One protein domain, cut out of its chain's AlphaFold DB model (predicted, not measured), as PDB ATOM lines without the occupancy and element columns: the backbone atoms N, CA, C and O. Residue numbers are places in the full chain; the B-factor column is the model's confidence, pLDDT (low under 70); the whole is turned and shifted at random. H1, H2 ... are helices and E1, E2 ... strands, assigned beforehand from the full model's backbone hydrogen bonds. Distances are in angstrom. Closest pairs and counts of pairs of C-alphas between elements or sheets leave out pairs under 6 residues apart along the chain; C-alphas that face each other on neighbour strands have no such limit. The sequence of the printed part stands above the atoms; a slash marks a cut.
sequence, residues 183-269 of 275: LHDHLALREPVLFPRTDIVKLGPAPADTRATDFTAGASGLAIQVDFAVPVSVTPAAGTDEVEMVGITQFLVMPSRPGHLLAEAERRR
ATOM      1  N   LEU A 183     354.985 139.527 153.734       96.56
ATOM      2  CA  LEU A 183     356.287 139.510 153.070       96.56
ATOM      3  C   LEU A 183     356.145 138.796 151.723       96.56
ATOM      4  O   LEU A 183     356.019 137.577 151.672       96.56
ATOM      5  N   HIS A 184     356.157 139.557 150.630       94.94
ATOM      6  CA  HIS A 184     356.138 139.013 149.277       94.94
ATOM      7  C   HIS A 184     357.560 139.043 148.710       94.94
ATOM      8  O   HIS A 184     357.966 139.987 148.027       94.94
ATOM      9  N   ASP A 185     358.329 138.003 149.018       94.25
ATOM     10  CA  ASP A 185     359.721 137.880 148.601       94.25
ATOM     11  C   ASP A 185     360.076 136.426 148.279       94.25
ATOM     12  O   ASP A 185     360.355 135.632 149.169       94.25
ATOM     13  N   HIS A 186     360.104 136.109 146.987       91.56
ATOM     14  CA  HIS A 186     360.431 134.784 146.456       91.56
ATOM     15  C   HIS A 186     361.891 134.353 146.698       91.56
ATOM     16  O   HIS A 186     362.216 133.189 146.490       91.56
ATOM     17  N   LEU A 187     362.784 135.272 147.095       91.81
ATOM     18  CA  LEU A 187     364.153 134.923 147.496       91.81
ATOM     19  C   LEU A 187     364.247 134.552 148.977       91.81
ATOM     20  O   LEU A 187     365.200 133.887 149.374       91.81
ATOM     21  N   ALA A 188     363.290 135.003 149.785       92.19
ATOM     22  CA  ALA A 188     363.249 134.733 151.215       92.19
ATOM     23  C   ALA A 188     362.304 133.575 151.550       92.19
ATOM     24  O   ALA A 188     362.652 132.709 152.347       92.19
ATOM     25  N   LEU A 189     361.126 133.548 150.925       93.00
ATOM     26  CA  LEU A 189     360.025 132.635 151.213       93.00
ATOM     27  C   LEU A 189     359.529 131.958 149.930       93.00
ATOM     28  O   LEU A 189     359.501 132.585 148.870       93.00
ATOM     29  N   ARG A 190     359.088 130.698 150.022       90.69
ATOM     30  CA  ARG A 190     358.456 129.999 148.883       90.69
ATOM     31  C   ARG A 190     357.094 130.589 148.526       90.69
ATOM     32  O   ARG A 190     356.748 130.678 147.351       90.69
ATOM     33  N   GLU A 191     356.355 131.024 149.540       90.50
ATOM     34  CA  GLU A 191     355.033 131.626 149.400       90.50
ATOM     35  C   GLU A 191     354.941 132.904 150.246       90.50
ATOM     36  O   GLU A 191     355.593 132.992 151.292       90.50
ATOM     37  N   PRO A 192     354.159 133.915 149.826       94.12
ATOM     38  CA  PRO A 192     353.937 135.104 150.639       94.12
ATOM     39  C   PRO A 192     353.240 134.757 151.961       94.12
ATOM     40  O   PRO A 192     352.166 134.162 151.959       94.12
ATOM     41  N   VAL A 193     353.818 135.184 153.086       94.75
ATOM     42  CA  VAL A 193     353.271 134.922 154.429       94.75
ATOM     43  C   VAL A 193     352.728 136.208 155.042       94.75
ATOM     44  O   VAL A 193     353.408 137.238 155.028       94.75
ATOM     45  N   LEU A 194     351.506 136.143 155.580       95.75
ATOM     46  CA  LEU A 194     350.909 137.197 156.399       95.75
ATOM     47  C   LEU A 194     351.423 137.090 157.836       95.75
ATOM     48  O   LEU A 194     351.228 136.071 158.490       95.75
ATOM     49  N   PHE A 195     351.995 138.179 158.337       95.56
ATOM     50  CA  PHE A 195     352.383 138.352 159.729       95.56
ATOM     51  C   PHE A 195     351.329 139.210 160.441       95.56
ATOM     52  O   PHE A 195     351.228 140.413 160.151       95.56
ATOM     53  N   PRO A 196     350.514 138.623 161.340       94.75
ATOM     54  CA  PRO A 196     349.471 139.354 162.042       94.75
ATOM     55  C   PRO A 196     350.060 140.430 162.949       94.75
ATOM     56  O   PRO A 196     351.023 140.205 163.680       94.75
ATOM     57  N   ARG A 197     349.433 141.607 162.972       93.81
ATOM     58  CA  ARG A 197     349.857 142.727 163.827       93.81
ATOM     59  C   ARG A 197     349.867 142.396 165.320       93.81
ATOM     60  O   ARG A 197     350.578 143.052 166.067       93.81
ATOM     61  N   THR A 198     349.047 141.435 165.744       93.25
ATOM     62  CA  THR A 198     348.937 140.974 167.136       93.25
ATOM     63  C   THR A 198     350.154 140.187 167.588       93.25
ATOM     64  O   THR A 198     350.454 140.172 168.777       93.25
ATOM     65  N   ASP A 199     350.854 139.569 166.640       94.12
ATOM     66  CA  ASP A 199     351.961 138.661 166.923       94.12
ATOM     67  C   ASP A 199     353.293 139.417 166.896       94.12
ATOM     68  O   ASP A 199     354.281 138.972 167.477       94.12
ATOM     69  N   ILE A 200     353.304 140.588 166.248       95.00
ATOM     70  CA  ILE A 200     354.451 141.482 166.135       95.00
ATOM     71  C   ILE A 200     354.660 142.240 167.451       95.00
ATOM     72  O   ILE A 200     353.862 143.092 167.845       95.00
ATOM     73  N   VAL A 201     355.804 142.002 168.084       95.12
ATOM     74  CA  VAL A 201     356.249 142.711 169.290       95.12
ATOM     75  C   VAL A 201     356.817 144.076 168.936       95.12
ATOM     76  O   VAL A 201     356.479 145.067 169.584       95.12
ATOM     77  N   LYS A 202     357.705 144.140 167.938       94.00
ATOM     78  CA  LYS A 202     358.304 145.394 167.466       94.00
ATOM     79  C   LYS A 202     358.899 145.257 166.064       94.00
ATOM     80  O   LYS A 202     359.331 144.179 165.669       94.00
ATOM     81  N   LEU A 203     358.970 146.382 165.352       95.44
ATOM     82  CA  LEU A 203     359.843 146.590 164.195       95.44
ATOM     83  C   LEU A 203     360.860 147.685 164.494       95.44
ATOM     84  O   LEU A 203     360.517 148.693 165.105       95.44
ATOM     85  N   GLY A 204     362.090 147.552 164.018       96.12
ATOM     86  CA  GLY A 204     363.081 148.619 164.156       96.12
ATOM     87  C   GLY A 204     364.395 148.306 163.455       96.12
ATOM     88  O   GLY A 204     364.526 147.239 162.856       96.12
ATOM     89  N   PRO A 205     365.373 149.226 163.503       95.94
ATOM     90  CA  PRO A 205     366.728 148.952 163.037       95.94
ATOM     91  C   PRO A 205     367.287 147.679 163.682       95.94
ATOM     92  O   PRO A 205     367.131 147.477 164.888       95.94
ATOM     93  N   ALA A 206     367.921 146.823 162.882       94.62
ATOM     94  CA  ALA A 206     368.522 145.594 163.384       94.62
ATOM     95  C   ALA A 206     369.698 145.899 164.339       94.62
ATOM     96  O   ALA A 206     370.582 146.678 163.966       94.62
ATOM     97  N   PRO A 207     369.746 145.296 165.543       92.12
ATOM     98  CA  PRO A 207     370.920 145.335 166.410       92.12
ATOM     99  C   PRO A 207     372.145 144.700 165.739       92.12
ATOM    100  O   PRO A 207     372.010 143.791 164.919       92.12
ATOM    101  N   ALA A 208     373.347 145.142 166.117       88.50
ATOM    102  CA  ALA A 208     374.596 144.632 165.542       88.50
ATOM    103  C   ALA A 208     374.840 143.139 165.838       88.50
ATOM    104  O   ALA A 208     375.472 142.449 165.045       88.50
ATOM    105  N   ASP A 209     374.329 142.641 166.962       90.44
ATOM    106  CA  ASP A 209     374.451 141.267 167.454       90.44
ATOM    107  C   ASP A 209     373.179 140.429 167.223       90.44
ATOM    108  O   ASP A 209     372.941 139.427 167.903       90.44
ATOM    109  N   THR A 210     372.342 140.838 166.263       92.38
ATOM    110  CA  THR A 210     371.086 140.150 165.956       92.38
ATOM    111  C   THR A 210     371.291 138.675 165.597       92.38
ATOM    112  O   THR A 210     372.216 138.295 164.881       92.38
ATOM    113  N   ARG A 211     370.373 137.830 166.081       91.44
ATOM    114  CA  ARG A 211     370.253 136.407 165.710       91.44
ATOM    115  C   ARG A 211     369.019 136.147 164.845       91.44
ATOM    116  O   ARG A 211     368.530 135.021 164.783       91.44
ATOM    117  N   ALA A 212     368.460 137.203 164.264       93.62
ATOM    118  CA  ALA A 212     367.288 137.123 163.418       93.62
ATOM    119  C   ALA A 212     367.579 136.348 162.130       93.62
ATOM    120  O   ALA A 212     368.676 136.414 161.579       93.62
ATOM    121  N   THR A 213     366.572 135.626 161.642       94.06
ATOM    122  CA  THR A 213     366.665 134.918 160.362       94.06
ATOM    123  C   THR A 213     366.842 135.939 159.241       94.06
ATOM    124  O   THR A 213     366.055 136.881 159.125       94.06
ATOM    125  N   ASP A 214     367.878 135.787 158.420       93.19
ATOM    126  CA  ASP A 214     368.182 136.767 157.380       93.19
ATOM    127  C   ASP A 214     367.344 136.535 156.112       93.19
ATOM    128  O   ASP A 214     367.634 135.654 155.303       93.19
ATOM    129  N   PHE A 215     366.324 137.372 155.907       94.75
ATOM    130  CA  PHE A 215     365.538 137.435 154.668       94.75
ATOM    131  C   PHE A 215     365.937 138.609 153.766       94.75
ATOM    132  O   PHE A 215     365.303 138.871 152.742       94.75
ATOM    133  N   THR A 216     367.023 139.318 154.077       93.38
ATOM    134  CA  THR A 216     367.543 140.390 153.218       93.38
ATOM    135  C   THR A 216     368.115 139.838 151.912       93.38
ATOM    136  O   THR A 216     368.123 140.549 150.898       93.38
ATOM    137  N   ALA A 217     368.524 138.563 151.913       89.12
ATOM    138  CA  ALA A 217     369.230 137.886 150.830       89.12
ATOM    139  C   ALA A 217     370.524 138.619 150.423       89.12
ATOM    140  O   ALA A 217     370.851 138.700 149.243       89.12
ATOM    141  N   GLY A 218     371.246 139.217 151.381       91.31
ATOM    142  CA  GLY A 218     372.484 139.961 151.108       91.31
ATOM    143  C   GLY A 218     372.259 141.315 150.423       91.31
ATOM    144  O   GLY A 218     373.114 141.814 149.683       91.31
ATOM    145  N   ALA A 219     371.084 141.916 150.611       93.38
ATOM    146  CA  ALA A 219     370.837 143.293 150.198       93.38
ATOM    147  C   ALA A 219     371.645 144.274 151.069       93.38
ATOM    148  O   ALA A 219     371.817 144.058 152.263       93.38
ATOM    149  N   SER A 220     372.121 145.378 150.488       91.00
ATOM    150  CA  SER A 220     372.884 146.398 151.216       91.00
ATOM    151  C   SER A 220     371.989 147.541 151.706       91.00
ATOM    152  O   SER A 220     371.145 148.051 150.961       91.00
ATOM    153  N   GLY A 221     372.187 147.996 152.945       91.94
ATOM    154  CA  GLY A 221     371.431 149.104 153.536       91.94
ATOM    155  C   GLY A 221     371.156 148.915 155.026       91.94
ATOM    156  O   GLY A 221     371.821 148.129 155.692       91.94
ATOM    157  N   LEU A 222     370.160 149.646 155.535       94.00
ATOM    158  CA  LEU A 222     369.690 149.514 156.912       94.00
ATOM    159  C   LEU A 222     368.664 148.379 157.020       94.00
ATOM    160  O   LEU A 222     367.525 148.531 156.567       94.00
ATOM    161  N   ALA A 223     369.073 147.266 157.627       95.75
ATOM    162  CA  ALA A 223     368.179 146.152 157.912       95.75
ATOM    163  C   ALA A 223     367.150 146.555 158.975       95.75
ATOM    164  O   ALA A 223     367.485 147.188 159.979       95.75
ATOM    165  N   ILE A 224     365.899 146.166 158.745       97.00
ATOM    166  CA  ILE A 224     364.817 146.261 159.716       97.00
ATOM    167  C   ILE A 224     364.558 144.864 160.259       97.00
ATOM    168  O   ILE A 224     364.276 143.940 159.494       97.00
ATOM    169  N   GLN A 225     364.655 144.734 161.574       97.06
ATOM    170  CA  GLN A 225     364.280 143.535 162.300       97.06
ATOM    171  C   GLN A 225     362.798 143.586 162.663       97.06
ATOM    172  O   GLN A 225     362.280 144.638 163.050       97.06
ATOM    173  N   VAL A 226     362.134 142.441 162.542       96.88
ATOM    174  CA  VAL A 226     360.767 142.208 163.013       96.88
ATOM    175  C   VAL A 226     360.818 141.127 164.076       96.88
ATOM    176  O   VAL A 226     361.337 140.049 163.801       96.88
ATOM    177  N   ASP A 227     360.263 141.415 165.250       96.31
ATOM    178  CA  ASP A 227     360.220 140.490 166.381       96.31
ATOM    179  C   ASP A 227     358.797 140.027 166.663       96.31
ATOM    180  O   ASP A 227     357.863 140.835 166.655       96.31
ATOM    181  N   PHE A 228     358.654 138.745 166.985       96.00
ATOM    182  CA  PHE A 228     357.388 138.096 167.302       96.00
ATOM    183  C   PHE A 228     357.354 137.595 168.742       96.00
ATOM    184  O   PHE A 228     358.372 137.192 169.304       96.00
ATOM    185  N   ALA A 229     356.162 137.602 169.340       91.06
ATOM    186  CA  ALA A 229     355.960 137.107 170.704       91.06
ATOM    187  C   ALA A 229     356.001 135.575 170.760       91.06
ATOM    188  O   ALA A 229     356.448 134.992 171.746       91.06
ATOM    189  N   VAL A 230     355.528 134.936 169.691       90.50
ATOM    190  CA  VAL A 230     355.421 133.485 169.527       90.50
ATOM    191  C   VAL A 230     356.065 133.118 168.186       90.50
ATOM    192  O   VAL A 230     355.968 133.913 167.250       90.50
ATOM    193  N   PRO A 231     356.733 131.954 168.066       91.19
ATOM    194  CA  PRO A 231     357.282 131.511 166.790       91.19
ATOM    195  C   PRO A 231     356.216 131.464 165.686       91.19
ATOM    196  O   PRO A 231     355.188 130.804 165.835       91.19
ATOM    197  N   VAL A 232     356.487 132.133 164.566       91.06
ATOM    198  CA  VAL A 232     355.652 132.111 163.359       91.06
ATOM    199  C   VAL A 232     356.244 131.113 162.376       91.06
ATOM    200  O   VAL A 232     357.442 131.140 162.107       91.06
ATOM    201  N   SER A 233     355.412 130.225 161.839       90.12
ATOM    202  CA  SER A 233     355.852 129.235 160.854       90.12
ATOM    203  C   SER A 233     355.987 129.870 159.475       90.12
ATOM    204  O   SER A 233     355.055 130.499 158.977       90.12
ATOM    205  N   VAL A 234     357.144 129.687 158.849       91.62
ATOM    206  CA  VAL A 234     357.421 130.144 157.486       91.62
ATOM    207  C   VAL A 234     358.070 129.026 156.683       91.62
ATOM    208  O   VAL A 234     358.667 128.119 157.253       91.62
ATOM    209  N   THR A 235     357.992 129.111 155.357       90.69
ATOM    210  CA  THR A 235     358.706 128.193 154.458       90.69
ATOM    211  C   THR A 235     359.805 128.968 153.725       90.69
ATOM    212  O   THR A 235     359.494 129.668 152.751       90.69
ATOM    213  N   PRO A 236     361.070 128.898 154.179       87.94
ATOM    214  CA  PRO A 236     362.178 129.592 153.532       87.94
ATOM    215  C   PRO A 236     362.374 129.149 152.076       87.94
ATOM    216  O   PRO A 236     362.179 127.985 151.724       87.94
ATOM    217  N   ALA A 237     362.780 130.079 151.211       86.12
ATOM    218  CA  ALA A 237     363.081 129.774 149.810       86.12
ATOM    219  C   ALA A 237     364.357 128.924 149.662       86.12
ATOM    220  O   ALA A 237     364.422 128.058 148.790       86.12
ATOM    221  N   ALA A 238     365.354 129.151 150.523       73.00
ATOM    222  CA  ALA A 238     366.586 128.370 150.572       73.00
ATOM    223  C   ALA A 238     366.405 127.129 151.467       73.00
ATOM    224  O   ALA A 238     366.147 127.264 152.660       73.00
ATOM    225  N   GLY A 239     366.548 125.932 150.889       62.38
ATOM    226  CA  GLY A 239     366.471 124.649 151.596       62.38
ATOM    227  C   GLY A 239     366.425 123.469 150.622       62.38
ATOM    228  O   GLY A 239     365.738 123.540 149.600       62.38
ATOM    229  N   THR A 240     367.187 122.412 150.911       51.00
ATOM    230  CA  THR A 240     367.256 121.180 150.114       51.00
ATOM    231  C   THR A 240     366.103 120.246 150.493       51.00
ATOM    232  O   THR A 240     366.089 119.687 151.581       51.00
ATOM    233  N   ASP A 241     365.150 120.094 149.578       51.84
ATOM    234  CA  ASP A 241     364.265 118.929 149.416       51.84
ATOM    235  C   ASP A 241     363.077 118.633 150.352       51.84
ATOM    236  O   ASP A 241     362.232 117.843 149.939       51.84
ATOM    237  N   GLU A 242     362.839 119.331 151.466       53.72
ATOM    238  CA  GLU A 242     361.527 119.258 152.150       53.72
ATOM    239  C   GLU A 242     360.901 120.639 152.375       53.72
ATOM    240  O   GLU A 242     361.580 121.636 152.620       53.72
ATOM    241  N   VAL A 243     359.572 120.722 152.225       61.78
ATOM    242  CA  VAL A 243     358.752 121.895 152.584       61.78
ATOM    243  C   VAL A 243     358.666 121.942 154.113       61.78
ATOM    244  O   VAL A 243     357.609 121.729 154.700       61.78
ATOM    245  N   GLU A 244     359.802 122.119 154.780       71.62
ATOM    246  CA  GLU A 244     359.834 122.173 156.233       71.62
ATOM    247  C   GLU A 244     359.433 123.579 156.681       71.62
ATOM    248  O   GLU A 244     360.074 124.582 156.350       71.62
ATOM    249  N   MET A 245     358.319 123.658 157.406       80.88
ATOM    250  CA  MET A 245     357.906 124.893 158.056       80.88
ATOM    251  C   MET A 245     358.820 125.147 159.251       80.88
ATOM    252  O   MET A 245     358.813 124.393 160.223       80.88
ATOM    253  N   VAL A 246     359.576 126.239 159.196       86.88
ATOM    254  CA  VAL A 246     360.477 126.651 160.271       86.88
ATOM    255  C   VAL A 246     359.783 127.707 161.124       86.88
ATOM    256  O   VAL A 246     359.298 128.718 160.610       86.88
ATOM    257  N   GLY A 247     359.743 127.486 162.437       90.19
ATOM    258  CA  GLY A 247     359.268 128.476 163.400       90.19
ATOM    259  C   GLY A 247     360.318 129.559 163.635       90.19
ATOM    260  O   GLY A 247     361.390 129.275 164.163       90.19
ATOM    261  N   ILE A 248     360.002 130.804 163.284       93.31
ATOM    262  CA  ILE A 248     360.884 131.957 163.480       93.31
ATOM    263  C   ILE A 248     360.293 132.941 164.488       93.31
ATOM    264  O   ILE A 248     359.102 133.236 164.479       93.31
ATOM    265  N   THR A 249     361.136 133.482 165.360       94.75
ATOM    266  CA  THR A 249     360.749 134.523 166.331       94.75
ATOM    267  C   THR A 249     361.218 135.911 165.921       94.75
ATOM    268  O   THR A 249     360.722 136.905 166.439       94.75
ATOM    269  N   GLN A 250     362.165 135.988 164.989       95.56
ATOM    270  CA  GLN A 250     362.725 137.237 164.494       95.56
ATOM    271  C   GLN A 250     363.289 137.049 163.086       95.56
ATOM    272  O   GLN A 250     363.915 136.023 162.794       95.56
ATOM    273  N   PHE A 251     363.103 138.047 162.224       96.50
ATOM    274  CA  PHE A 251     363.730 138.080 160.902       96.50
ATOM    275  C   PHE A 251     364.154 139.484 160.474       96.50
ATOM    276  O   PHE A 251     363.671 140.484 161.006       96.50
ATOM    277  N   LEU A 252     365.041 139.544 159.478       97.00
ATOM    278  CA  LEU A 252     365.554 140.775 158.880       97.00
ATOM    279  C   LEU A 252     365.009 140.989 157.470       97.00
ATOM    280  O   LEU A 252     365.075 140.098 156.630       97.00
ATOM    281  N   VAL A 253     364.558 142.206 157.177       96.94
ATOM    282  CA  VAL A 253     364.236 142.662 155.818       96.94
ATOM    283  C   VAL A 253     364.957 143.961 155.501       96.94
ATOM    284  O   VAL A 253     365.268 144.759 156.382       96.94
ATOM    285  N   MET A 254     365.209 144.198 154.215       96.62
ATOM    286  CA  MET A 254     365.953 145.369 153.751       96.62
ATOM    287  C   MET A 254     365.058 146.275 152.898       96.62
ATOM    288  O   MET A 254     365.063 146.154 151.674       96.62
ATOM    289  N   PRO A 255     364.246 147.169 153.482       96.62
ATOM    290  CA  PRO A 255     363.405 148.070 152.701       96.62
ATOM    291  C   PRO A 255     364.215 149.111 151.924       96.62
ATOM    292  O   PRO A 255     365.239 149.618 152.378       96.62
ATOM    293  N   SER A 256     363.709 149.513 150.756       95.81
ATOM    294  CA  SER A 256     364.307 150.594 149.958       95.81
ATOM    295  C   SER A 256     364.243 151.945 150.675       95.81
ATOM    296  O   SER A 256     365.124 152.785 150.484       95.81
ATOM    297  N   ARG A 257     363.215 152.139 151.514       96.00
ATOM    298  CA  ARG A 257     362.972 153.338 152.328       96.00
ATOM    299  C   ARG A 257     362.649 152.936 153.778       96.00
ATOM    300  O   ARG A 257     361.474 152.925 154.142       96.00
ATOM    301  N   PRO A 258     363.654 152.617 154.615       96.00
ATOM    302  CA  PRO A 258     363.433 152.120 155.977       96.00
ATOM    303  C   PRO A 258     362.590 153.069 156.832       96.00
ATOM    304  O   PRO A 258     361.611 152.637 157.428       96.00
ATOM    305  N   GLY A 259     362.883 154.374 156.811       95.56
ATOM    306  CA  GLY A 259     362.095 155.357 157.564       95.56
ATOM    307  C   GLY A 259     360.628 155.438 157.126       95.56
ATOM    308  O   GLY A 259     359.751 155.593 157.966       95.56
ATOM    309  N   HIS A 260     360.340 155.275 155.828       95.94
ATOM    310  CA  HIS A 260     358.956 155.268 155.341       95.94
ATOM    311  C   HIS A 260     358.224 153.989 155.767       95.94
ATOM    312  O   HIS A 260     357.055 154.057 156.133       95.94
ATOM    313  N   LEU A 261     358.917 152.842 155.765       96.69
ATOM    314  CA  LEU A 261     358.358 151.571 156.234       96.69
ATOM    315  C   LEU A 261     357.999 151.635 157.719       96.69
ATOM    316  O   LEU A 261     356.908 151.224 158.100       96.69
ATOM    317  N   LEU A 262     358.888 152.188 158.545       96.75
ATOM    318  CA  LEU A 262     358.626 152.370 159.972       96.75
ATOM    319  C   LEU A 262     357.476 153.360 160.216       96.75
ATOM    320  O   LEU A 262     356.609 153.086 161.039       96.75
ATOM    321  N   ALA A 263     357.407 154.460 159.461       96.75
ATOM    322  CA  ALA A 263     356.289 155.399 159.548       96.75
ATOM    323  C   ALA A 263     354.946 154.750 159.159       96.75
ATOM    324  O   ALA A 263     353.928 155.004 159.799       96.75
ATOM    325  N   GLU A 264     354.927 153.890 158.136       96.81
ATOM    326  CA  GLU A 264     353.726 153.132 157.772       96.81
ATOM    327  C   GLU A 264     353.342 152.120 158.859       96.81
ATOM    328  O   GLU A 264     352.168 152.027 159.214       96.81
ATOM    329  N   ALA A 265     354.315 151.428 159.456       96.44
ATOM    330  CA  ALA A 265     354.073 150.540 160.592       96.44
ATOM    331  C   ALA A 265     353.458 151.294 161.789       96.44
ATOM    332  O   ALA A 265     352.445 150.848 162.332       96.44
ATOM    333  N   GLU A 266     353.990 152.472 162.143       95.94
ATOM    334  CA  GLU A 266     353.423 153.343 163.186       95.94
ATOM    335  C   GLU A 266     351.978 153.758 162.845       95.94
ATOM    336  O   GLU A 266     351.085 153.623 163.686       95.94
ATOM    337  N   ARG A 267     351.707 154.183 161.598       95.69
ATOM    338  CA  ARG A 267     350.343 154.517 161.128       95.69
ATOM    339  C   ARG A 267     349.368 153.346 161.282       95.69
ATOM    340  O   ARG A 267     348.202 153.553 161.613       95.69
ATOM    341  N   ARG A 268     349.849 152.114 161.095       94.12
ATOM    342  CA  ARG A 268     349.077 150.864 161.235       94.12
ATOM    343  C   ARG A 268     348.980 150.368 162.683       94.12
ATOM    344  O   ARG A 268     348.415 149.300 162.915       94.12
ATOM    345  N   ARG A 269     349.485 151.142 163.655       93.81
ATOM    346  CA  ARG A 269     349.562 150.795 165.088       93.81
ATOM    347  C   ARG A 269     350.397 149.543 165.365       93.81
ATOM    348  O   ARG A 269     350.146 148.838 166.340       93.81
TER     349      ARG A 269
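This is residues 183 to 269 of the 275 residues of the protein "Unannotated protein" of freshwater metagenome (UniProt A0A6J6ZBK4). A small antiparallel sheet of three strands, E2, E3 and E4, makes the core; its two longest strands, E3 and E4, form a hairpin that bends sharply partway along. The short helix H1 packs by E2 at one end of the domain, and the long loop between E3 and E4 makes the opposite end. The printed part has 87 residues, with the named elements E1, E2, E3, E4 and H1 in that order along the chain, four strands and one helix. The sheet order is E2, E3, E4, and the class is mixed, helices and strands, with under half of the residues in named elements. The whole is compact, with a radius of gyration of the C-alphas of 12.8 A and spans of 38 by 29 by 25 A.

E1 is residues 193 to 196, beginning at C-alpha 193 at (353.271, 134.922, 154.429). E2 is residues 200 to 205, 14.7 A from first to last C-alpha. E3, residues 224 to 234, is the longest strand by residues and measures 17.9 A. E4, residues 246 to 253, measures 17.0 A. H1, residues 258 to 267, measures 14.3 A and ends at C-alpha 267 at (350.343, 154.517, 161.128).

E2, E3 and E4 form a meander, each strand the antiparallel neighbour of the one before. E2 and E3 are a hairpin with 151 degrees between their directions; N 201 and O 227 are 2.8 A apart, within hydrogen-bond range. E3 and E4 are also a hairpin, at 165 degrees, with N 226 and O 251 within hydrogen-bond range at 2.9 A, and N 248 and O 232 at 2.8 A. E3 bends by 115 degrees at residue 230, and E4 bends by 86 degrees at residue 249. Residues 213 to 214 pair with residues 251 to 252 of E4, parallel. H1 is on the sheet, with 17 pairs of C-alphas within 10 A; its closest C-alphas to E2 are those of Gly 204 and Leu 262, 7.2 A apart. Together they make two layers, a helix on one face of a sheet. In H1 every O i to N i+4 pair is within hydrogen-bond range. E1 pairs with no named strand; its closest C-alphas to E3 are those of Val 193 and Val 234, 7.0 A apart. E1 is apart from E4 and from H1.

The two C-alphas farthest apart, those of Asp 241 and Arg 267, are 40.0 A apart. The printed part has no cut. The links E2 to E3, with 18 residues, and E3 to E4, with 11, are long. The mean pLDDT of the printed part is 91.0, and residues 239 to 243 are under 70.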